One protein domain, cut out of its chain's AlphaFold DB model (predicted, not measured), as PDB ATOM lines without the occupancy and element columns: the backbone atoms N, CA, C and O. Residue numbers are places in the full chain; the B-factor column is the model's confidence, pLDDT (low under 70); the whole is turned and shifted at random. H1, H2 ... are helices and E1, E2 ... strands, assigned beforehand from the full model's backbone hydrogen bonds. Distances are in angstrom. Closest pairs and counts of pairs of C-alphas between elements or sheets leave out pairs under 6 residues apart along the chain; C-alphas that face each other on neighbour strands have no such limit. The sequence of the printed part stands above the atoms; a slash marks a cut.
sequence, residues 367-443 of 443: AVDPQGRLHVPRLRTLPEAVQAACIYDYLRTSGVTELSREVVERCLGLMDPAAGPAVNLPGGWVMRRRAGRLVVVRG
ATOM      1  N   ALA A 367    -117.842 -60.856  47.394       92.81
ATOM      2  CA  ALA A 367    -119.053 -60.037  47.394       92.81
ATOM      3  C   ALA A 367    -118.801 -58.531  47.594       92.81
ATOM      4  O   ALA A 367    -119.750 -57.754  47.513       92.81
ATOM      5  N   VAL A 368    -117.561 -58.110  47.856       93.31
ATOM      6  CA  VAL A 368    -117.165 -56.703  48.026       93.31
ATOM      7  C   VAL A 368    -116.531 -56.197  46.727       93.31
ATOM      8  O   VAL A 368    -115.646 -56.847  46.178       93.31
ATOM      9  N   ASP A 369    -116.989 -55.051  46.220       91.75
ATOM     10  CA  ASP A 369    -116.438 -54.427  45.013       91.75
ATOM     11  C   ASP A 369    -115.135 -53.639  45.291       91.75
ATOM     12  O   ASP A 369    -114.813 -53.372  46.451       91.75
ATOM     13  N   PRO A 370    -114.367 -53.229  44.257       91.25
ATOM     14  CA  PRO A 370    -113.099 -52.511  44.442       91.25
ATOM     15  C   PRO A 370    -113.210 -51.139  45.128       91.25
ATOM     16  O   PRO A 370    -112.190 -50.499  45.362       91.25
ATOM     17  N   GLN A 371    -114.423 -50.664  45.433       90.31
ATOM     18  CA  GLN A 371    -114.678 -49.448  46.208       90.31
ATOM     19  C   GLN A 371    -115.112 -49.759  47.654       90.31
ATOM     20  O   GLN A 371    -115.577 -48.864  48.356       90.31
ATOM     21  N   GLY A 372    -114.987 -51.013  48.107       92.38
ATOM     22  CA  GLY A 372    -115.314 -51.423  49.473       92.38
ATOM     23  C   GLY A 372    -116.816 -51.541  49.744       92.38
ATOM     24  O   GLY A 372    -117.252 -51.277  50.863       92.38
ATOM     25  N   ARG A 373    -117.632 -51.891  48.738       94.94
ATOM     26  CA  ARG A 373    -119.106 -51.926  48.842       94.94
ATOM     27  C   ARG A 373    -119.658 -53.313  48.536       94.94
ATOM     28  O   ARG A 373    -119.227 -53.948  47.575       94.94
ATOM     29  N   LEU A 374    -120.658 -53.773  49.287       96.00
ATOM     30  CA  LEU A 374    -121.272 -55.085  49.048       96.00
ATOM     31  C   LEU A 374    -122.116 -55.098  47.765       96.00
ATOM     32  O   LEU A 374    -122.985 -54.250  47.564       96.00
ATOM     33  N   HIS A 375    -121.895 -56.089  46.908       96.56
ATOM     34  CA  HIS A 375    -122.506 -56.250  45.592       96.56
ATOM     35  C   HIS A 375    -123.828 -57.036  45.683       96.56
ATOM     36  O   HIS A 375    -123.827 -58.267  45.621       96.56
ATOM     37  N   VAL A 376    -124.976 -56.350  45.793       95.56
ATOM     38  CA  VAL A 376    -126.295 -56.996  46.018       95.56
ATOM     39  C   VAL A 376    -126.615 -58.095  44.990       95.56
ATOM     40  O   VAL A 376    -126.960 -59.197  45.416       95.56
ATOM     41  N   PRO A 377    -126.434 -57.897  43.664       95.00
ATOM     42  CA  PRO A 377    -126.685 -58.964  42.692       95.00
ATOM     43  C   PRO A 377    -125.755 -60.178  42.827       95.00
ATOM     44  O   PRO A 377    -126.083 -61.237  42.315       95.00
ATOM     45  N   ARG A 378    -124.605 -60.045  43.510       95.38
ATOM     46  CA  ARG A 378    -123.703 -61.174  43.794       95.38
ATOM     47  C   ARG A 378    -124.157 -61.892  45.056       95.38
ATOM     48  O   ARG A 378    -124.276 -63.109  45.015       95.38
ATOM     49  N   LEU A 379    -124.477 -61.154  46.124       95.62
ATOM     50  CA  LEU A 379    -125.016 -61.726  47.363       95.62
ATOM     51  C   LEU A 379    -126.232 -62.621  47.092       95.62
ATOM     52  O   LEU A 379    -126.225 -63.772  47.509       95.62
ATOM     53  N   ARG A 380    -127.206 -62.163  46.292       95.50
ATOM     54  CA  ARG A 380    -128.391 -62.966  45.925       95.50
ATOM     55  C   ARG A 380    -128.088 -64.290  45.191       95.50
ATOM     56  O   ARG A 380    -128.985 -65.113  45.079       95.50
ATOM     57  N   THR A 381    -126.868 -64.509  44.684       95.88
ATOM     58  CA  THR A 381    -126.450 -65.795  44.066       95.88
ATOM     59  C   THR A 381    -125.819 -66.782  45.053       95.88
ATOM     60  O   THR A 381    -125.449 -67.886  44.662       95.88
ATOM     61  N   LEU A 382    -125.644 -66.387  46.316       96.62
ATOM     62  CA  LEU A 382    -125.028 -67.199  47.366       96.62
ATOM     63  C   LEU A 382    -126.112 -67.867  48.229       96.62
ATOM     64  O   LEU A 382    -127.202 -67.307  48.349       96.62
ATOM     65  N   PRO A 383    -125.826 -68.995  48.906       96.56
ATOM     66  CA  PRO A 383    -126.712 -69.536  49.939       96.56
ATOM     67  C   PRO A 383    -126.936 -68.530  51.078       96.56
ATOM     68  O   PRO A 383    -126.011 -67.807  51.447       96.56
ATOM     69  N   GLU A 384    -128.125 -68.521  51.683       94.44
ATOM     70  CA  GLU A 384    -128.530 -67.552  52.721       94.44
ATOM     71  C   GLU A 384    -127.536 -67.447  53.890       94.44
ATOM     72  O   GLU A 384    -127.194 -66.349  54.325       94.44
ATOM     73  N   ALA A 385    -126.984 -68.576  54.347       93.12
ATOM     74  CA  ALA A 385    -125.961 -68.597  55.395       93.12
ATOM     75  C   ALA A 385    -124.686 -67.815  55.005       93.12
ATOM     76  O   ALA A 385    -124.089 -67.142  55.844       93.12
ATOM     77  N   VAL A 386    -124.298 -67.853  53.724       96.12
ATOM     78  CA  VAL A 386    -123.157 -67.093  53.186       96.12
ATOM     79  C   VAL A 386    -123.538 -65.625  52.978       96.12
ATOM     80  O   VAL A 386    -122.725 -64.749  53.257       96.12
ATOM     81  N   GLN A 387    -124.781 -65.324  52.576       96.62
ATOM     82  CA  GLN A 387    -125.291 -63.944  52.532       96.62
ATOM     83  C   GLN A 387    -125.209 -63.287  53.921       96.62
ATOM     84  O   GLN A 387    -124.670 -62.185  54.058       96.62
ATOM     85  N   ALA A 388    -125.677 -63.993  54.956       95.06
ATOM     86  CA  ALA A 388    -125.633 -63.553  56.348       95.06
ATOM     87  C   ALA A 388    -124.193 -63.347  56.838       95.06
ATOM     88  O   ALA A 388    -123.896 -62.322  57.452       95.06
ATOM     89  N   ALA A 389    -123.287 -64.279  56.524       94.69
ATOM     90  CA  ALA A 389    -121.870 -64.171  56.864       94.69
ATOM     91  C   ALA A 389    -121.184 -62.980  56.167       94.69
ATOM     92  O   ALA A 389    -120.470 -62.219  56.817       94.69
ATOM     93  N   CYS A 390    -121.444 -62.755  54.872       96.50
ATOM     94  CA  CYS A 390    -120.903 -61.608  54.138       96.50
ATOM     95  C   CYS A 390    -121.397 -60.267  54.703       96.50
ATOM     96  O   CYS A 390    -120.611 -59.325  54.788       96.50
ATOM     97  N   ILE A 391    -122.669 -60.163  55.104       95.88
ATOM     98  CA  ILE A 391    -123.193 -58.953  55.757       95.88
ATOM     99  C   ILE A 391    -122.588 -58.776  57.155       95.88
ATOM    100  O   ILE A 391    -122.141 -57.676  57.479       95.88
ATOM    101  N   TYR A 392    -122.524 -59.836  57.965       94.19
ATOM    102  CA  TYR A 392    -121.937 -59.784  59.306       94.19
ATOM    103  C   TYR A 392    -120.466 -59.344  59.270       94.19
ATOM    104  O   TYR A 392    -120.084 -58.422  59.992       94.19
ATOM    105  N   ASP A 393    -119.651 -59.939  58.394       93.38
ATOM    106  CA  ASP A 393    -118.238 -59.577  58.286       93.38
ATOM    107  C   ASP A 393    -118.030 -58.169  57.710       93.38
ATOM    108  O   ASP A 393    -117.156 -57.441  58.178       93.38
ATOM    109  N   TYR A 394    -118.873 -57.729  56.768       95.19
ATOM    110  CA  TYR A 394    -118.837 -56.357  56.249       95.19
ATOM    111  C   TYR A 394    -119.185 -55.308  57.315       95.19
ATOM    112  O   TYR A 394    -118.494 -54.299  57.440       95.19
ATOM    113  N   LEU A 395    -120.215 -55.552  58.134       94.12
ATOM    114  CA  LEU A 395    -120.561 -54.688  59.270       94.12
ATOM    115  C   LEU A 395    -119.415 -54.646  60.298       94.12
ATOM    116  O   LEU A 395    -118.996 -53.569  60.727       94.12
ATOM    117  N   ARG A 396    -118.856 -55.814  60.637       92.06
ATOM    118  CA  ARG A 396    -117.740 -55.969  61.580       92.06
ATOM    119  C   ARG A 396    -116.470 -55.256  61.102       92.06
ATOM    120  O   ARG A 396    -115.811 -54.585  61.892       92.06
ATOM    121  N   THR A 397    -116.120 -55.386  59.822       91.38
ATOM    122  CA  THR A 397    -114.946 -54.726  59.220       91.38
ATOM    123  C   THR A 397    -115.157 -53.228  59.003       91.38
ATOM    124  O   THR A 397    -114.193 -52.473  59.100       91.38
ATOM    125  N   SER A 398    -116.404 -52.776  58.839       90.75
ATOM    126  CA  SER A 398    -116.775 -51.350  58.849       90.75
ATOM    127  C   SER A 398    -116.701 -50.700  60.244       90.75
ATOM    128  O   SER A 398    -116.928 -49.500  60.370       90.75
ATOM    129  N   GLY A 399    -116.392 -51.462  61.303       90.06
ATOM    130  CA  GLY A 399    -116.272 -50.953  62.673       90.06
ATOM    131  C   GLY A 399    -117.597 -50.838  63.437       90.06
ATOM    132  O   GLY A 399    -117.670 -50.099  64.421       90.06
ATOM    133  N   VAL A 400    -118.642 -51.552  63.008       90.12
ATOM    134  CA  VAL A 400    -119.927 -51.620  63.723       90.12
ATOM    135  C   VAL A 400    -119.823 -52.641  64.864       90.12
ATOM    136  O   VAL A 400    -119.466 -53.800  64.643       90.12
ATOM    137  N   THR A 401    -120.128 -52.211  66.089       86.75
ATOM    138  CA  THR A 401    -120.151 -53.042  67.308       86.75
ATOM    139  C   THR A 401    -121.567 -53.545  67.624       86.75
ATOM    140  O   THR A 401    -122.520 -53.176  66.942       86.75
ATOM    141  N   GLU A 402    -121.723 -54.391  68.650       80.62
ATOM    142  CA  GLU A 402    -123.020 -54.918  69.125       80.62
ATOM    143  C   GLU A 402    -123.893 -55.569  68.033       80.62
ATOM    144  O   GLU A 402    -125.112 -55.403  67.972       80.62
ATOM    145  N   LEU A 403    -123.252 -56.338  67.146       85.50
ATOM    146  CA  LEU A 403    -123.900 -57.033  66.033       85.50
ATOM    147  C   LEU A 403    -124.717 -58.247  66.506       85.50
ATOM    148  O   LEU A 403    -124.217 -59.375  66.528       85.50
ATOM    149  N   SER A 404    -125.985 -58.012  66.853       86.81
ATOM    150  CA  SER A 404    -126.967 -59.073  67.107       86.81
ATOM    151  C   SER A 404    -127.398 -59.785  65.814       86.81
ATOM    152  O   SER A 404    -127.217 -59.282  64.701       86.81
ATOM    153  N   ARG A 405    -128.022 -60.960  65.963       86.56
ATOM    154  CA  ARG A 405    -128.629 -61.706  64.850       86.56
ATOM    155  C   ARG A 405    -129.687 -60.868  64.113       86.56
ATOM    156  O   ARG A 405    -129.641 -60.772  62.891       86.56
ATOM    157  N   GLU A 406    -130.553 -60.189  64.860       89.38
ATOM    158  CA  GLU A 406    -131.622 -59.320  64.347       89.38
ATOM    159  C   GLU A 406    -131.078 -58.137  63.526       89.38
ATOM    160  O   GLU A 406    -131.689 -57.711  62.545       89.38
ATOM    161  N   VAL A 407    -129.910 -57.592  63.895       91.94
ATOM    162  CA  VAL A 407    -129.242 -56.548  63.100       91.94
ATOM    163  C   VAL A 407    -128.851 -57.098  61.726       91.94
ATOM    164  O   VAL A 407    -129.143 -56.452  60.722       91.94
ATOM    165  N   VAL A 408    -128.270 -58.301  61.663       93.50
ATOM    166  CA  VAL A 408    -127.911 -58.957  60.392       93.50
ATOM    167  C   VAL A 408    -129.157 -59.293  59.568       93.50
ATOM    168  O   VAL A 408    -129.164 -59.045  58.366       93.50
ATOM    169  N   GLU A 409    -130.224 -59.795  60.191       93.25
ATOM    170  CA  GLU A 409    -131.472 -60.162  59.502       93.25
ATOM    171  C   GLU A 409    -132.193 -58.943  58.907       93.25
ATOM    172  O   GLU A 409    -132.583 -58.972  57.738       93.25
ATOM    173  N   ARG A 410    -132.253 -57.810  59.622       94.62
ATOM    174  CA  ARG A 410    -132.741 -56.543  59.038       94.62
ATOM    175  C   ARG A 410    -131.857 -56.073  57.876       94.62
ATOM    176  O   ARG A 410    -132.373 -55.600  56.867       94.62
ATOM    177  N   CYS A 411    -130.536 -56.236  57.975       95.81
ATOM    178  CA  CYS A 411    -129.607 -55.899  56.893       95.81
ATOM    179  C   CYS A 411    -129.717 -56.825  55.668       95.81
ATOM    180  O   CYS A 411    -129.535 -56.343  54.551       95.81
ATOM    181  N   LEU A 412    -130.067 -58.106  55.836       95.62
ATOM    182  CA  LEU A 412    -130.413 -59.003  54.723       95.62
ATOM    183  C   LEU A 412    -131.651 -58.490  53.969       95.62
ATOM    184  O   LEU A 412    -131.663 -58.512  52.739       95.62
ATOM    185  N   GLY A 413    -132.629 -57.918  54.682       94.38
ATOM    186  CA  GLY A 413    -133.795 -57.254  54.088       94.38
ATOM    187  C   GLY A 413    -133.447 -56.158  53.068       94.38
ATOM    188  O   GLY A 413    -134.152 -56.001  52.076       94.38
ATOM    189  N   LEU A 414    -132.301 -55.472  53.203       95.19
ATOM    190  CA  LEU A 414    -131.839 -54.492  52.205       95.19
ATOM    191  C   LEU A 414    -131.540 -55.103  50.825       95.19
ATOM    192  O   LEU A 414    -131.350 -54.354  49.862       95.19
ATOM    193  N   MET A 415    -131.485 -56.429  50.692       93.00
ATOM    194  CA  MET A 415    -131.327 -57.093  49.399       93.00
ATOM    195  C   MET A 415    -132.628 -57.183  48.594       93.00
ATOM    196  O   MET A 415    -132.532 -57.346  47.377       93.00
ATOM    197  N   ASP A 416    -133.805 -57.034  49.203       92.25
ATOM    198  CA  ASP A 416    -135.093 -56.956  48.500       92.25
ATOM    199  C   ASP A 416    -135.328 -55.534  47.941       92.25
ATOM    200  O   ASP A 416    -135.273 -54.570  48.709       92.25
ATOM    201  N   PRO A 417    -135.577 -55.347  46.624       87.06
ATOM    202  CA  PRO A 417    -135.915 -54.042  46.056       87.06
ATOM    203  C   PRO A 417    -137.144 -53.360  46.671       87.06
ATOM    204  O   PRO A 417    -137.164 -52.129  46.672       87.06
ATOM    205  N   ALA A 418    -138.134 -54.119  47.160       88.81
ATOM    206  CA  ALA A 418    -139.362 -53.569  47.739       88.81
ATOM    207  C   ALA A 418    -139.162 -53.067  49.181       88.81
ATOM    208  O   ALA A 418    -139.765 -52.069  49.576       88.81
ATOM    209  N   ALA A 419    -138.266 -53.694  49.948       89.62
ATOM    210  CA  ALA A 419    -137.851 -53.209  51.260       89.62
ATOM    211  C   ALA A 419    -137.191 -51.814  51.203       89.62
ATOM    212  O   ALA A 419    -136.552 -51.438  50.214       89.62
ATOM    213  N   GLY A 420    -137.300 -51.058  52.302       88.38
ATOM    214  CA  GLY A 420    -136.769 -49.696  52.420       88.38
ATOM    215  C   GLY A 420    -135.255 -49.582  52.150       88.38
ATOM    216  O   GLY A 420    -134.507 -50.540  52.339       88.38
ATOM    217  N   PRO A 421    -134.757 -48.409  51.714       93.25
ATOM    218  CA  PRO A 421    -133.385 -48.262  51.223       93.25
ATOM    219  C   PRO A 421    -132.309 -48.176  52.321       93.25
ATOM    220  O   PRO A 421    -131.130 -48.052  51.985       93.25
ATOM    221  N   ALA A 422    -132.666 -48.203  53.608       95.50
ATOM    222  CA  ALA A 422    -131.722 -48.051  54.716       95.50
ATOM    223  C   ALA A 422    -132.151 -48.810  55.985       95.50
ATOM    224  O   ALA A 422    -133.340 -48.965  56.248       95.50
ATOM    225  N   VAL A 423    -131.168 -49.238  56.785       95.62
ATOM    226  CA  VAL A 423    -131.342 -49.842  58.118       95.62
ATOM    227  C   VAL A 423    -130.408 -49.155  59.112       95.62
ATOM    228  O   VAL A 423    -129.202 -49.058  58.879       95.62
ATOM    229  N   ASN A 424    -130.967 -48.719  60.243       94.56
ATOM    230  CA  ASN A 424    -130.213 -48.132  61.349       94.56
ATOM    231  C   ASN A 424    -129.526 -49.227  62.183       94.56
ATOM    232  O   ASN A 424    -130.142 -50.234  62.559       94.56
ATOM    233  N   LEU A 425    -128.247 -49.006  62.478       94.12
ATOM    234  CA  LEU A 425    -127.345 -49.927  63.168       94.12
ATOM    235  C   LEU A 425    -126.970 -49.386  64.564       94.12
ATOM    236  O   LEU A 425    -127.119 -48.185  64.820       94.12
ATOM    237  N   PRO A 426    -126.428 -50.229  65.464       90.38
ATOM    238  CA  PRO A 426    -125.853 -49.770  66.728       90.38
ATOM    239  C   PRO A 426    -124.770 -48.694  66.534       90.38
ATOM    240  O   PRO A 426    -124.092 -48.649  65.509       90.38
ATOM    241  N   GLY A 427    -124.580 -47.830  67.536       87.88
ATOM    242  CA  GLY A 427    -123.474 -46.861  67.569       87.88
ATOM    243  C   GLY A 427    -123.577 -45.677  66.594       87.88
ATOM    244  O   GLY A 427    -122.563 -45.024  66.338       87.88
ATOM    245  N   GLY A 428    -124.763 -45.391  66.044       90.12
ATOM    246  CA  GLY A 428    -124.958 -44.287  65.093       90.12
ATOM    247  C   GLY A 428    -124.389 -44.582  63.701       90.12
ATOM    248  O   GLY A 428    -123.867 -43.690  63.034       90.12
ATOM    249  N   TRP A 429    -124.444 -45.846  63.279       94.94
ATOM    250  CA  TRP A 429    -124.143 -46.269  61.912       94.94
ATOM    251  C   TRP A 429    -125.448 -46.545  61.143       94.94
ATOM    252  O   TRP A 429    -126.484 -46.862  61.731       94.94
ATOM    253  N   VAL A 430    -125.411 -46.459  59.814       95.75
ATOM    254  CA  VAL A 430    -126.542 -46.774  58.927       95.75
ATOM    255  C   VAL A 430    -126.037 -47.577  57.733       95.75
ATOM    256  O   VAL A 430    -125.087 -47.172  57.061       95.75
ATOM    257  N   MET A 431    -126.691 -48.700  57.434       96.56
ATOM    258  CA  MET A 431    -126.471 -49.447  56.195       96.56
ATOM    259  C   MET A 431    -127.467 -48.963  55.139       96.56
ATOM    260  O   MET A 431    -128.663 -48.908  55.416       96.56
ATOM    261  N   ARG A 432    -127.005 -48.589  53.940       96.12
ATOM    262  CA  ARG A 432    -127.850 -48.026  52.869       96.12
ATOM    263  C   ARG A 432    -127.678 -48.786  51.553       96.12
ATOM    264  O   ARG A 432    -126.551 -49.087  51.158       96.12
ATOM    265  N   ARG A 433    -128.782 -49.045  50.842       95.75
ATOM    266  CA  ARG A 433    -128.799 -49.549  49.461       95.75
ATOM    267  C   ARG A 433    -128.722 -48.382  48.475       95.75
ATOM    268  O   ARG A 433    -129.584 -47.510  48.475       95.75
ATOM    269  N   ARG A 434    -127.743 -48.399  47.565       92.56
ATOM    270  CA  ARG A 434    -127.631 -47.446  46.442       92.56
ATOM    271  C   ARG A 434    -127.131 -48.171  45.193       92.56
ATOM    272  O   ARG A 434    -126.104 -48.830  45.254       92.56
ATOM    273  N   ALA A 435    -127.852 -48.060  44.072       89.69
ATOM    274  CA  ALA A 435    -127.452 -48.601  42.760       89.69
ATOM    275  C   ALA A 435    -126.924 -50.061  42.783       89.69
ATOM    276  O   ALA A 435    -125.850 -50.362  42.268       89.69
ATOM    277  N   GLY A 436    -127.647 -50.982  43.435       92.56
ATOM    278  CA  GLY A 436    -127.226 -52.390  43.535       92.56
ATOM    279  C   GLY A 436    -125.992 -52.633  44.421       92.56
ATOM    280  O   GLY A 436    -125.337 -53.672  44.296       92.56
ATOM    281  N   ARG A 437    -125.661 -51.685  45.306       95.69
ATOM    282  CA  ARG A 437    -124.655 -51.815  46.366       95.69
ATOM    283  C   ARG A 437    -125.267 -51.600  47.742       95.69
ATOM    284  O   ARG A 437    -126.202 -50.810  47.861       95.69
ATOM    285  N   LEU A 438    -124.704 -52.245  48.762       96.56
ATOM    286  CA  LEU A 438    -124.885 -51.856  50.162       96.56
ATOM    287  C   LEU A 438    -123.605 -51.178  50.659       96.56
ATOM    288  O   LEU A 438    -122.501 -51.635  50.352       96.56
ATOM    289  N   VAL A 439    -123.765 -50.099  51.421       95.88
ATOM    290  CA  VAL A 439    -122.673 -49.344  52.053       95.88
ATOM    291  C   VAL A 439    -123.000 -49.070  53.516       95.88
ATOM    292  O   VAL A 439    -124.166 -48.864  53.851       95.88
ATOM    293  N   VAL A 440    -121.981 -49.051  54.374       95.56
ATOM    294  CA  VAL A 440    -122.090 -48.590  55.766       95.56
ATOM    295  C   VAL A 440    -121.565 -47.158  55.847       95.56
ATOM    296  O   VAL A 440    -120.497 -46.853  55.322       95.56
ATOM    297  N   VAL A 441    -122.325 -46.276  56.490       93.12
ATOM    298  CA  VAL A 441    -121.961 -44.874  56.747       93.12
ATOM    299  C   VAL A 441    -122.280 -44.512  58.195       93.12
ATOM    300  O   VAL A 441    -123.123 -45.160  58.819       93.12
ATOM    301  N   ARG A 442    -121.637 -43.477  58.745       88.06
ATOM    302  CA  ARG A 442    -122.168 -42.822  59.950       88.06
ATOM    303  C   ARG A 442    -123.516 -42.172  59.619       88.06
ATOM    304  O   ARG A 442    -123.723 -41.748  58.479       88.06
ATOM    305  N   GLY A 443    -124.433 -42.224  60.586       73.12
ATOM    306  CA  GLY A 443    -125.789 -41.672  60.491       73.12
ATOM    307  C   GLY A 443    -125.798 -40.158  60.447       73.12
ATOM    308  O   GLY A 443    -124.990 -39.569  61.195       73.12
TER     309      GLY A 443
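Overview. This is residues 367 to 443 of the 443 residues of the protein "tRNA(Ile)-lysidine synthase" of Verrucomicrobiae bacterium Tous-C4TDCM (UniProt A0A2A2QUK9). A small wall of three antiparallel strands has helix H3 over one face and the other face bare; H2 crosses H3 and only grazes the sheet, and short H1 sits by the end of the sheet where E3 begins. The printed part has 77 residues, with named elements H1, H2, H3, E1, E2 and E3 in chain order and sheet order E1, E2, E3. The class is mixed, helices and strands. The whole is compact and rounded, with a radius of gyration of the C-alphas of 11.1 A and spans of 30 by 26 by 24 A.

Along the chain. H1, residues 376 to 379, begins at C-alpha 376 (-126.295, -56.996, 46.018). H2, residues 384 to 397, is 19.8 A long, and H3, residues 405 to 413, 12.7 A. E1 is residues 422 to 425, E2 residues 429 to 434, 15.9 A, and E3 residues 437 to 442, 16.5 A, ending at C-alpha 442 (-122.168, -42.822, 59.950).

Arrangement. E1, E2 and E3 form a meander, each strand the antiparallel neighbour of the one before; E1 and E2 are a hairpin, with N 423 and O 431 at 2.9 A, and so are E2 and E3, with N 430 and O 441 at 2.8 A. Residues 374 to 375 pair antiparallel with residues 437 to 438 of E3. H3 lies over E1 and E2 at a height over the sheet of 9.8 A, along the strands, at 9 degrees to E1 on the local plane; the C-alphas of Cys 411 and Val 423, their closest, are 6.4 A apart. H2 touches H3 with residues 387 to 392 alone, only just about perpendicular at 72 degrees; their closest C-alphas, of Tyr 392 and Val 408, are 6.1 A apart. H1 only grazes the sheet and is apart from H3. In H2 and H3 every O i to N i+4 pair is within hydrogen-bond range; H1 is too short for one.

Size, cuts and confidence. The C-alphas farthest apart, of Thr 381 and Gly 427, are 30.3 A apart. The printed part has no cut, no link is long, and no printed residue is under 70 in pLDDT.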